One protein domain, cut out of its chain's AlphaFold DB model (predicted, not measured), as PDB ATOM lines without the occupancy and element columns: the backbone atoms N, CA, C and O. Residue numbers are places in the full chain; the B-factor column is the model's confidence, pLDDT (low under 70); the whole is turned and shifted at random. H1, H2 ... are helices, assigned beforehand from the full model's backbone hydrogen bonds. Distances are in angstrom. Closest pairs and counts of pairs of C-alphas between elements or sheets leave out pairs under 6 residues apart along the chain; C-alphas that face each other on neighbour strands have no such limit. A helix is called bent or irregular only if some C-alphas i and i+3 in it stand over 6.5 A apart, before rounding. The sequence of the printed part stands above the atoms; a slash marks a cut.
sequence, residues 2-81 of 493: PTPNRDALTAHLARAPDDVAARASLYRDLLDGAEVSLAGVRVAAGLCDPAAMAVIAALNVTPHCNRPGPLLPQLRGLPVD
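Overview. This is residues 2 to 81 of the 493 residues of an uncharacterized protein of Pseudomonas fluorescens (UniProt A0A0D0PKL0). Five helices make a winding row of contacts, with the helical hairpin of H1 and H2 at one end, H4 crossing H2 and H3 in the middle, and short H5 packed across H3 at the other end. H1 packs on H2 alone among the helices, and residues 76 to 81, after H5, fold back toward H2. The printed part has 80 residues with five named helices, H1 to H5 in order along the chain, and no named strand; its class is all helix. It is compact, with a radius of gyration of the C-alphas of 12.0 A, and elongated, spanning 35 by 23 by 22 A.

Arrangement. H1, residues 4 to 13, touches H2, residues 20 to 32, and the two form a helical hairpin. They run opposite ways at a shallow tilt of 32 degrees, only just short of steep; their closest C-alphas, those of Leu 9 and Ala 22, are 6.5 A apart. H2 and H3, residues 38 to 46, are close but not clearly touching, with the closest C-alphas, of Leu 31 and Leu 38, 6.8 A apart. H4, residues 50 to 59, touches H2 at a steep tilt of 54 degrees, running the same way; the closest C-alphas, of Ala 24 and Ala 51, are 4.5 A apart. H4 also touches H3 at a steep tilt of 52 degrees, opposite ways, with the C-alphas of Ala 45 and Met 53 closest at 4.6 A. H5, residues 69 to 75, touches H3 at a steep tilt of 67 degrees, opposite ways; the closest C-alphas, of Gly 40 and Gln 74, are 4.6 A apart. The helix packing is mostly crossed, with 1 of these 4 touching pairs at a shallow tilt. H1 is apart from H3, H4 and H5, and H5 is apart from H2 and H4. In H1, H2, H3 and H4 every O i to N i+4 pair is within hydrogen-bond range; in H5 it is 0 of 3, beside 3 of 4 O i to N i+3 pairs.

Along the chain. H1 begins at C-alpha 4, at (154.412, 169.761, 262.968), and is 14.4 A long from first to last C-alpha. H2, the longest helix by residues, measures 18.2 A and ends at C-alpha 32, at (151.118, 155.293, 263.829). H3 measures 12.2 A and H4 14.5 A. H5 measures 11.0 A, ends at C-alpha 75, at (141.824, 153.933, 250.614), and is irregular: C-alphas 70 and 73 are 7.3 A apart.

Size, cuts and confidence. The two C-alphas farthest apart, those of Pro 4 and Arg 67, are 37.1 A apart. The printed part, residues 2 to 81, has no cut. The links from H2 to H3 and from H3 to H4 are tight, those from H1 to H2 and from H4 to H5 are short, and there is no long link. The mean pLDDT of the printed part is 91.5; residues 2 to 4, of which 4 belongs to H1, are under 70.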
ATOM      1  N   PRO A   2     146.997 168.179 262.737       59.91
ATOM      2  CA  PRO A   2     148.214 167.633 262.143       59.91
ATOM      3  C   PRO A   2     149.425 167.920 263.044       59.91
ATOM      4  O   PRO A   2     149.463 168.928 263.753       59.91
ATOM      5  N   THR A   3     150.381 166.993 263.079       69.06
ATOM      6  CA  THR A   3     151.636 167.194 263.811       69.06
ATOM      7  C   THR A   3     152.537 168.157 263.023       69.06
ATOM      8  O   THR A   3     152.456 168.194 261.795       69.06
ATOM      9  N   PRO A   4     153.458 168.895 263.673       62.78
ATOM     10  CA  PRO A   4     154.412 169.761 262.968       62.78
ATOM     11  C   PRO A   4     155.243 169.014 261.909       62.78
ATOM     12  O   PRO A   4     155.656 169.597 260.910       62.78
ATOM     13  N   ASN A   5     155.473 167.713 262.122       79.31
ATOM     14  CA  ASN A   5     156.152 166.836 261.172       79.31
ATOM     15  C   ASN A   5     155.272 166.527 259.947       79.31
ATOM     16  O   ASN A   5     155.756 166.545 258.818       79.31
ATOM     17  N   ARG A   6     153.963 166.312 260.148       83.50
ATOM     18  CA  ARG A   6     153.004 166.097 259.059       83.50
ATOM     19  C   ARG A   6     152.870 167.324 258.166       83.50
ATOM     20  O   ARG A   6     152.948 167.183 256.952       83.50
ATOM     21  N   ASP A   7     152.744 168.514 258.747       84.31
ATOM     22  CA  ASP A   7     152.647 169.755 257.965       84.31
ATOM     23  C   ASP A   7     153.905 169.982 257.109       84.31
ATOM     24  O   ASP A   7     153.812 170.384 255.947       84.31
ATOM     25  N   ALA A   8     155.086 169.658 257.649       87.19
ATOM     26  CA  ALA A   8     156.343 169.708 256.908       87.19
ATOM     27  C   ALA A   8     156.384 168.687 255.755       87.19
ATOM     28  O   ALA A   8     156.776 169.045 254.642       87.19
ATOM     29  N   LEU A   9     155.938 167.446 255.991       87.62
ATOM     30  CA  LEU A   9     155.837 166.410 254.956       87.62
ATOM     31  C   LEU A   9     154.862 166.820 253.846       87.62
ATOM     32  O   LEU A   9     155.205 166.734 252.669       87.62
ATOM     33  N   THR A  10     153.678 167.323 254.194       86.00
ATOM     34  CA  THR A  10     152.686 167.789 253.217       86.00
ATOM     35  C   THR A  10     153.215 168.969 252.397       86.00
ATOM     36  O   THR A  10     153.054 168.988 251.177       86.00
ATOM     37  N   ALA A  11     153.904 169.926 253.026       88.38
ATOM     38  CA  ALA A  11     154.513 171.053 252.321       88.38
ATOM     39  C   ALA A  11     155.654 170.627 251.378       88.38
ATOM     40  O   ALA A  11     155.806 171.204 250.299       88.38
ATOM     41  N   HIS A  12     156.448 169.624 251.765       90.50
ATOM     42  CA  HIS A  12     157.481 169.038 250.906       90.50
ATOM     43  C   HIS A  12     156.867 168.325 249.701       90.50
ATOM     44  O   HIS A  12     157.245 168.612 248.568       90.50
ATOM     45  N   LEU A  13     155.854 167.485 249.924       89.00
ATOM     46  CA  LEU A  13     155.160 166.748 248.863       89.00
ATOM     47  C   LEU A  13     154.415 167.658 247.879       89.00
ATOM     48  O   LEU A  13     154.291 167.318 246.708       89.00
ATOM     49  N   ALA A  14     153.996 168.852 248.304       86.00
ATOM     50  CA  ALA A  14     153.463 169.860 247.388       86.00
ATOM     51  C   ALA A  14     154.511 170.385 246.382       86.00
ATOM     52  O   ALA A  14     154.144 170.869 245.312       86.00
ATOM     53  N   ARG A  15     155.810 170.309 246.709       88.75
ATOM     54  CA  ARG A  15     156.928 170.736 245.845       88.75
ATOM     55  C   ARG A  15     157.601 169.567 245.127       88.75
ATOM     56  O   ARG A  15     158.094 169.747 244.019       88.75
ATOM     57  N   ALA A  16     157.632 168.401 245.765       88.38
ATOM     58  CA  ALA A  16     158.267 167.181 245.287       88.38
ATOM     59  C   ALA A  16     157.291 165.995 245.409       88.38
ATOM     60  O   ALA A  16     157.480 165.124 246.259       88.38
ATOM     61  N   PRO A  17     156.226 165.953 244.586       84.19
ATOM     62  CA  PRO A  17     155.196 164.916 244.689       84.19
ATOM     63  C   PRO A  17     155.718 163.512 244.344       84.19
ATOM     64  O   PRO A  17     155.148 162.527 244.801       84.19
ATOM     65  N   ASP A  18     156.819 163.419 243.593       87.44
ATOM     66  CA  ASP A  18     157.481 162.160 243.222       87.44
ATOM     67  C   ASP A  18     158.384 161.579 244.332       87.44
ATOM     68  O   ASP A  18     158.984 160.519 244.152       87.44
ATOM     69  N   ASP A  19     158.511 162.248 245.488       92.62
ATOM     70  CA  ASP A  19     159.322 161.754 246.606       92.62
ATOM     71  C   ASP A  19     158.620 160.593 247.333       92.62
ATOM     72  O   ASP A  19     157.895 160.762 248.321       92.62
ATOM     73  N   VAL A  20     158.874 159.380 246.837       93.44
ATOM     74  CA  VAL A  20     158.347 158.123 247.388       93.44
ATOM     75  C   VAL A  20     158.713 157.949 248.866       93.44
ATOM     76  O   VAL A  20     157.906 157.431 249.638       93.44
ATOM     77  N   ALA A  21     159.894 158.399 249.300       93.50
ATOM     78  CA  ALA A  21     160.340 158.241 250.683       93.50
ATOM     79  C   ALA A  21     159.574 159.170 251.639       93.50
ATOM     80  O   ALA A  21     159.174 158.753 252.736       93.50
ATOM     81  N   ALA A  22     159.319 160.411 251.218       93.12
ATOM     82  CA  ALA A  22     158.479 161.343 251.959       93.12
ATOM     83  C   ALA A  22     157.020 160.863 252.017       93.12
ATOM     84  O   ALA A  22     156.417 160.871 253.092       93.12
ATOM     85  N   ARG A  23     156.471 160.346 250.907       94.12
ATOM     86  CA  ARG A  23     155.126 159.744 250.880       94.12
ATOM     87  C   ARG A  23     155.021 158.522 251.788       94.12
ATOM     88  O   ARG A  23     154.083 158.430 252.577       94.12
ATOM     89  N   ALA A  24     156.004 157.622 251.754       95.38
ATOM     90  CA  ALA A  24     156.061 156.457 252.640       95.38
ATOM     91  C   ALA A  24     156.141 156.867 254.121       95.38
ATOM     92  O   ALA A  24     155.575 156.209 254.992       95.38
ATOM     93  N   SER A  25     156.807 157.985 254.419       94.62
ATOM     94  CA  SER A  25     156.827 158.563 255.767       94.62
ATOM     95  C   SER A  25     155.461 159.114 256.178       94.62
ATOM     96  O   SER A  25     155.070 158.924 257.326       94.62
ATOM     97  N   LEU A  26     154.707 159.702 255.244       94.12
ATOM     98  CA  LEU A  26     153.324 160.131 255.475       94.12
ATOM     99  C   LEU A  26     152.408 158.935 255.782       94.12
ATOM    100  O   LEU A  26     151.644 158.973 256.740       94.12
ATOM    101  N   TYR A  27     152.522 157.845 255.014       95.00
ATOM    102  CA  TYR A  27     151.800 156.594 255.279       95.00
ATOM    103  C   TYR A  27     152.075 156.059 256.691       95.00
ATOM    104  O   TYR A  27     151.138 155.681 257.390       95.00
ATOM    105  N   ARG A  28     153.346 156.036 257.121       94.19
ATOM    106  CA  ARG A  28     153.726 155.600 258.476       94.19
ATOM    107  C   ARG A  28     153.147 156.505 259.557       94.19
ATOM    108  O   ARG A  28     152.546 155.992 260.485       94.19
ATOM    109  N   ASP A  29     153.254 157.822 259.402       94.12
ATOM    110  CA  ASP A  29     152.695 158.784 260.361       94.12
ATOM    111  C   ASP A  29     151.168 158.622 260.514       94.12
ATOM    112  O   ASP A  29     150.646 158.655 261.628       94.12
ATOM    113  N   LEU A  30     150.451 158.365 259.413       92.81
ATOM    114  CA  LEU A  30     149.011 158.082 259.441       92.81
ATOM    115  C   LEU A  30     148.679 156.737 260.108       92.81
ATOM    116  O   LEU A  30     147.673 156.640 260.817       92.81
ATOM    117  N   LEU A  31     149.497 155.702 259.883       93.06
ATOM    118  CA  LEU A  31     149.345 154.391 260.524       93.06
ATOM    119  C   LEU A  31     149.621 154.463 262.032       93.06
ATOM    120  O   LEU A  31     148.822 153.961 262.819       93.06
ATOM    121  N   ASP A  32     150.713 155.117 262.430       92.31
ATOM    122  CA  ASP A  32     151.118 155.293 263.829       92.31
ATOM    123  C   ASP A  32     150.090 156.135 264.602       92.31
ATOM    124  O   ASP A  32     149.804 155.869 265.771       92.31
ATOM    125  N   GLY A  33     149.484 157.122 263.932       90.56
ATOM    126  CA  GLY A  33     148.377 157.921 264.456       90.56
ATOM    127  C   GLY A  33     147.019 157.206 264.489       90.56
ATOM    128  O   GLY A  33     146.050 157.798 264.960       90.56
ATOM    129  N   ALA A  34     146.930 155.963 263.995       89.12
ATOM    130  CA  ALA A  34     145.690 155.194 263.833       89.12
ATOM    131  C   ALA A  34     144.595 155.914 263.013       89.12
ATOM    132  O   ALA A  34     143.404 155.639 263.167       89.12
ATOM    133  N   GLU A  35     144.992 156.832 262.127       91.19
ATOM    134  CA  GLU A  35     144.080 157.567 261.240       91.19
ATOM    135  C   GLU A  35     143.696 156.745 260.010       91.19
ATOM    136  O   GLU A  35     142.639 156.955 259.417       91.19
ATOM    137  N   VAL A  36     144.544 155.781 259.646       93.06
ATOM    138  CA  VAL A  36     144.327 154.853 258.538       93.06
ATOM    139  C   VAL A  36     144.636 153.427 258.982       93.06
ATOM    140  O   VAL A  36     145.344 153.199 259.962       93.06
ATOM    141  N   SER A  37     144.090 152.441 258.270       94.88
ATOM    142  CA  SER A  37     144.280 151.033 258.615       94.88
ATOM    143  C   SER A  37     145.436 150.404 257.837       94.88
ATOM    144  O   SER A  37     145.667 150.720 256.669       94.88
ATOM    145  N   LEU A  38     146.110 149.421 258.450       95.44
ATOM    146  CA  LEU A  38     147.080 148.579 257.741       95.44
ATOM    147  C   LEU A  38     146.438 147.891 256.527       95.44
ATOM    148  O   LEU A  38     147.089 147.714 255.504       95.44
ATOM    149  N   ALA A  39     145.158 147.527 256.620       94.44
ATOM    150  CA  ALA A  39     144.428 146.924 255.515       94.44
ATOM    151  C   ALA A  39     144.319 147.881 254.311       94.44
ATOM    152  O   ALA A  39     144.642 147.470 253.198       94.44
ATOM    153  N   GLY A  40     144.027 149.167 254.531       95.69
ATOM    154  CA  GLY A  40     144.039 150.184 253.475       95.69
ATOM    155  C   GLY A  40     145.416 150.355 252.823       95.69
ATOM    156  O   GLY A  40     145.512 150.442 251.602       95.69
ATOM    157  N   VAL A  41     146.498 150.311 253.608       96.75
ATOM    158  CA  VAL A  41     147.874 150.384 253.075       96.75
ATOM    159  C   VAL A  41     148.232 149.142 252.253       96.75
ATOM    160  O   VAL A  41     148.860 149.263 251.204       96.75
ATOM    161  N   ARG A  42     147.780 147.951 252.665       96.19
ATOM    162  CA  ARG A  42     147.944 146.714 251.879       96.19
ATOM    163  C   ARG A  42     147.195 146.772 250.548       96.19
ATOM    164  O   ARG A  42     147.724 146.274 249.557       96.19
ATOM    165  N   VAL A  43     146.003 147.373 250.520       96.25
ATOM    166  CA  VAL A  43     145.230 147.595 249.285       96.25
ATOM    167  C   VAL A  43     145.945 148.607 248.393       96.25
ATOM    168  O   VAL A  43     146.172 148.311 247.230       96.25
ATOM    169  N   ALA A  44     146.384 149.751 248.929       96.75
ATOM    170  CA  ALA A  44     147.143 150.745 248.163       96.75
ATOM    171  C   ALA A  44     148.401 150.132 247.519       96.75
ATOM    172  O   ALA A  44     148.637 150.298 246.325       96.75
ATOM    173  N   ALA A  45     149.159 149.343 248.285       95.69
ATOM    174  CA  ALA A  45     150.318 148.616 247.778       95.69
ATOM    175  C   ALA A  45     149.929 147.611 246.677       95.69
ATOM    176  O   ALA A  45     150.541 147.573 245.611       95.69
ATOM    177  N   GLY A  46     148.851 146.853 246.891       94.12
ATOM    178  CA  GLY A  46     148.293 145.935 245.897       94.12
ATOM    179  C   GLY A  46     147.736 146.613 244.641       94.12
ATOM    180  O   GLY A  46     147.608 145.963 243.609       94.12
ATOM    181  N   LEU A  47     147.483 147.922 244.669       94.56
ATOM    182  CA  LEU A  47     147.107 148.748 243.515       94.56
ATOM    183  C   LEU A  47     148.306 149.468 242.872       94.56
ATOM    184  O   LEU A  47     148.110 150.379 242.068       94.56
ATOM    185  N   CYS A  48     149.532 149.021 243.173       93.94
ATOM    186  CA  CYS A  48     150.798 149.561 242.658       93.94
ATOM    187  C   CYS A  48     151.172 150.963 243.166       93.94
ATOM    188  O   CYS A  48     151.949 151.647 242.502       93.94
ATOM    189  N   ASP A  49     150.703 151.389 244.341       96.19
ATOM    190  CA  ASP A  49     151.218 152.617 244.951       96.19
ATOM    191  C   ASP A  49     152.670 152.416 245.453       96.19
ATOM    192  O   ASP A  49     152.897 151.592 246.353       96.19
ATOM    193  N   PRO A  50     153.678 153.140 244.918       95.25
ATOM    194  CA  PRO A  50     155.085 152.886 245.246       95.25
ATOM    195  C   PRO A  50     155.427 153.132 246.719       95.25
ATOM    196  O   PRO A  50     156.239 152.416 247.312       95.25
ATOM    197  N   ALA A  51     154.803 154.142 247.328       96.12
ATOM    198  CA  ALA A  51     155.051 154.504 248.715       96.12
ATOM    199  C   ALA A  51     154.421 153.488 249.671       96.12
ATOM    200  O   ALA A  51     155.069 153.068 250.631       96.12
ATOM    201  N   ALA A  52     153.203 153.025 249.379       96.81
ATOM    202  CA  ALA A  52     152.573 151.949 250.133       96.81
ATOM    203  C   ALA A  52     153.372 150.636 250.030       96.81
ATOM    204  O   ALA A  52     153.584 149.982 251.053       96.81
ATOM    205  N   MET A  53     153.880 150.289 248.838       95.38
ATOM    206  CA  MET A  53     154.760 149.127 248.625       95.38
ATOM    207  C   MET A  53     156.015 149.187 249.506       95.38
ATOM    208  O   MET A  53     156.358 148.205 250.167       95.38
ATOM    209  N   ALA A  54     156.668 150.351 249.586       95.75
ATOM    210  CA  ALA A  54     157.827 150.546 250.457       95.75
ATOM    211  C   ALA A  54     157.482 150.363 251.948       95.75
ATOM    212  O   ALA A  54     158.272 149.791 252.705       95.75
ATOM    213  N   VAL A  55     156.300 150.816 252.380       96.50
ATOM    214  CA  VAL A  55     155.838 150.664 253.768       96.50
ATOM    215  C   VAL A  55     155.564 149.205 254.109       96.50
ATOM    216  O   VAL A  55     156.069 148.723 255.123       96.50
ATOM    217  N   ILE A  56     154.816 148.476 253.279       95.69
ATOM    218  CA  ILE A  56     154.509 147.069 253.576       95.69
ATOM    219  C   ILE A  56     155.759 146.182 253.531       95.69
ATOM    220  O   ILE A  56     155.871 145.267 254.346       95.69
ATOM    221  N   ALA A  57     156.729 146.494 252.662       94.06
ATOM    222  CA  ALA A  57     158.012 145.801 252.608       94.06
ATOM    223  C   ALA A  57     158.801 145.993 253.912       94.06
ATOM    224  O   ALA A  57     159.313 145.026 254.472       94.06
ATOM    225  N   ALA A  58     158.837 147.220 254.447       94.31
ATOM    226  CA  ALA A  58     159.478 147.507 255.732       94.31
ATOM    227  C   ALA A  58     158.777 146.822 256.920       94.31
ATOM    228  O   ALA A  58     159.432 146.465 257.898       94.31
ATOM    229  N   LEU A  59     157.458 146.628 256.837       94.31
ATOM    230  CA  LEU A  59     156.661 145.945 257.860       94.31
ATOM    231  C   LEU A  59     156.646 144.414 257.706       94.31
ATOM    232  O   LEU A  59     156.105 143.732 258.575       94.31
ATOM    233  N   ASN A  60     157.223 143.872 256.628       93.56
ATOM    234  CA  ASN A  60     157.149 142.454 256.268       93.56
ATOM    235  C   ASN A  60     155.696 141.934 256.177       93.56
ATOM    236  O   ASN A  60     155.358 140.866 256.693       93.56
ATOM    237  N   VAL A  61     154.816 142.723 255.547       93.81
ATOM    238  CA  VAL A  61     153.391 142.410 255.353       93.81
ATOM    239  C   VAL A  61     153.091 142.258 253.865       93.81
ATOM    240  O   VAL A  61     153.622 142.991 253.035       93.81
ATOM    241  N   THR A  62     152.208 141.322 253.512       91.06
ATOM    242  CA  THR A  62     151.833 141.081 252.114       91.06
ATOM    243  C   THR A  62     150.846 142.127 251.581       91.06
ATOM    244  O   THR A  62     149.912 142.510 252.303       91.06
ATOM    245  N   PRO A  63     150.997 142.570 250.318       93.31
ATOM    246  CA  PRO A  63     150.002 143.411 249.656       93.31
ATOM    247  C   PRO A  63     148.688 142.651 249.436       93.31
ATOM    248  O   PRO A  63     148.638 141.423 249.521       93.31
ATOM    249  N   HIS A  64     147.615 143.389 249.149       93.44
ATOM    250  CA  HIS A  64     146.339 142.825 248.716       93.44
ATOM    251  C   HIS A  64     146.109 143.138 247.233       93.44
ATOM    252  O   HIS A  64     145.544 144.175 246.899       93.44
ATOM    253  N   CYS A  65     146.597 142.262 246.355       91.56
ATOM    254  CA  CYS A  65     146.684 142.513 244.910       91.56
ATOM    255  C   CYS A  65     145.412 142.178 244.120       91.56
ATOM    256  O   CYS A  65     145.267 142.627 242.988       91.56
ATOM    257  N   ASN A  66     144.519 141.380 244.698       92.25
ATOM    258  CA  ASN A  66     143.449 140.681 243.988       92.25
ATOM    259  C   ASN A  66     142.084 141.077 244.561       92.25
ATOM    260  O   ASN A  66     141.993 141.382 245.745       92.25
ATOM    261  N   ARG A  67     141.015 141.056 243.750       90.25
ATOM    262  CA  ARG A  67     139.644 141.429 244.175       90.25
ATOM    263  C   ARG A  67     139.564 142.756 244.963       90.25
ATOM    264  O   ARG A  67     139.013 142.791 246.069       90.25
ATOM    265  N   PRO A  68     140.082 143.871 244.417       90.31
ATOM    266  CA  PRO A  68     140.198 145.115 245.171       90.31
ATOM    267  C   PRO A  68     138.844 145.763 245.504       90.31
ATOM    268  O   PRO A  68     138.754 146.454 246.518       90.31
ATOM    269  N   GLY A  69     137.792 145.529 244.708       89.88
ATOM    270  CA  GLY A  69     136.496 146.227 244.775       89.88
ATOM    271  C   GLY A  69     135.926 146.442 246.189       89.88
ATOM    272  O   GLY A  69     135.782 147.594 246.608       89.88
ATOM    273  N   PRO A  70     135.658 145.382 246.979       91.25
ATOM    274  CA  PRO A  70     135.118 145.512 248.339       91.25
ATOM    275  C   PRO A  70     136.030 146.258 249.325       91.25
ATOM    276  O   PRO A  70     135.583 146.679 250.393       91.25
ATOM    277  N   LEU A  71     137.316 146.397 249.000       93.25
ATOM    278  CA  LEU A  71     138.336 146.972 249.869       93.25
ATOM    279  C   LEU A  71     138.723 148.400 249.474       93.25
ATOM    280  O   LEU A  71     139.325 149.096 250.289       93.25
ATOM    281  N   LEU A  72     138.334 148.875 248.286       94.75
ATOM    282  CA  LEU A  72     138.611 150.241 247.828       94.75
ATOM    283  C   LEU A  72     138.175 151.338 248.814       94.75
ATOM    284  O   LEU A  72     138.925 152.301 248.972       94.75
ATOM    285  N   PRO A  73     137.048 151.228 249.554       94.94
ATOM    286  CA  PRO A  73     136.691 152.237 250.553       94.94
ATOM    287  C   PRO A  73     137.743 152.438 251.657       94.94
ATOM    288  O   PRO A  73     137.745 153.482 252.309       94.94
ATOM    289  N   GLN A  74     138.648 151.474 251.863       95.19
ATOM    290  CA  GLN A  74     139.744 151.569 252.832       95.19
ATOM    291  C   GLN A  74     140.871 152.505 252.382       95.19
ATOM    292  O   GLN A  74     141.749 152.812 253.184       95.19
ATOM    293  N   LEU A  75     140.854 152.968 251.126       95.69
ATOM    294  CA  LEU A  75     141.824 153.933 250.614       95.69
ATOM    295  C   LEU A  75     141.575 155.357 251.125       95.69
ATOM    296  O   LEU A  75     142.461 156.203 251.043       95.69
ATOM    297  N   ARG A  76     140.379 155.644 251.652       92.50
ATOM    298  CA  ARG A  76     140.015 156.990 252.111       92.50
ATOM    299  C   ARG A  76     141.009 157.519 253.142       92.50
ATOM    300  O   ARG A  76     141.288 156.867 254.143       92.50
ATOM    301  N   GLY A  77     141.497 158.734 252.901       89.75
ATOM    302  CA  GLY A  77     142.471 159.407 253.763       89.75
ATOM    303  C   GLY A  77     143.926 158.984 253.538       89.75
ATOM    304  O   GLY A  77     144.815 159.585 254.137       89.75
ATOM    305  N   LEU A  78     144.196 158.003 252.668       94.00
ATOM    306  CA  LEU A  78     145.560 157.642 252.288       94.00
ATOM    307  C   LEU A  78     146.094 158.564 251.176       94.00
ATOM    308  O   LEU A  78     145.342 158.955 250.281       94.00
ATOM    309  N   PRO A  79     147.406 158.861 251.168       93.25
ATOM    310  CA  PRO A  79     148.059 159.659 250.130       93.25
ATOM    311  C   PRO A  79     148.391 158.810 248.888       93.25
ATOM    312  O   PRO A  79     149.540 158.775 248.432       93.25
ATOM    313  N   VAL A  80     147.382 158.098 248.376       94.94
ATOM    314  CA  VAL A  80     147.488 157.242 247.187       94.94
ATOM    315  C   VAL A  80     147.602 158.135 245.961       94.94
ATOM    316  O   VAL A  80     146.688 158.912 245.685       94.94
ATOM    317  N   ASP A  81     148.710 158.027 245.235       93.50
ATOM    318  CA  ASP A  81     148.936 158.816 244.017       93.50
ATOM    319  C   ASP A  81     148.824 157.989 242.735       93.50
ATOM    320  O   ASP A  81     148.614 158.551 241.657       93.50
TER     321      ASP A  81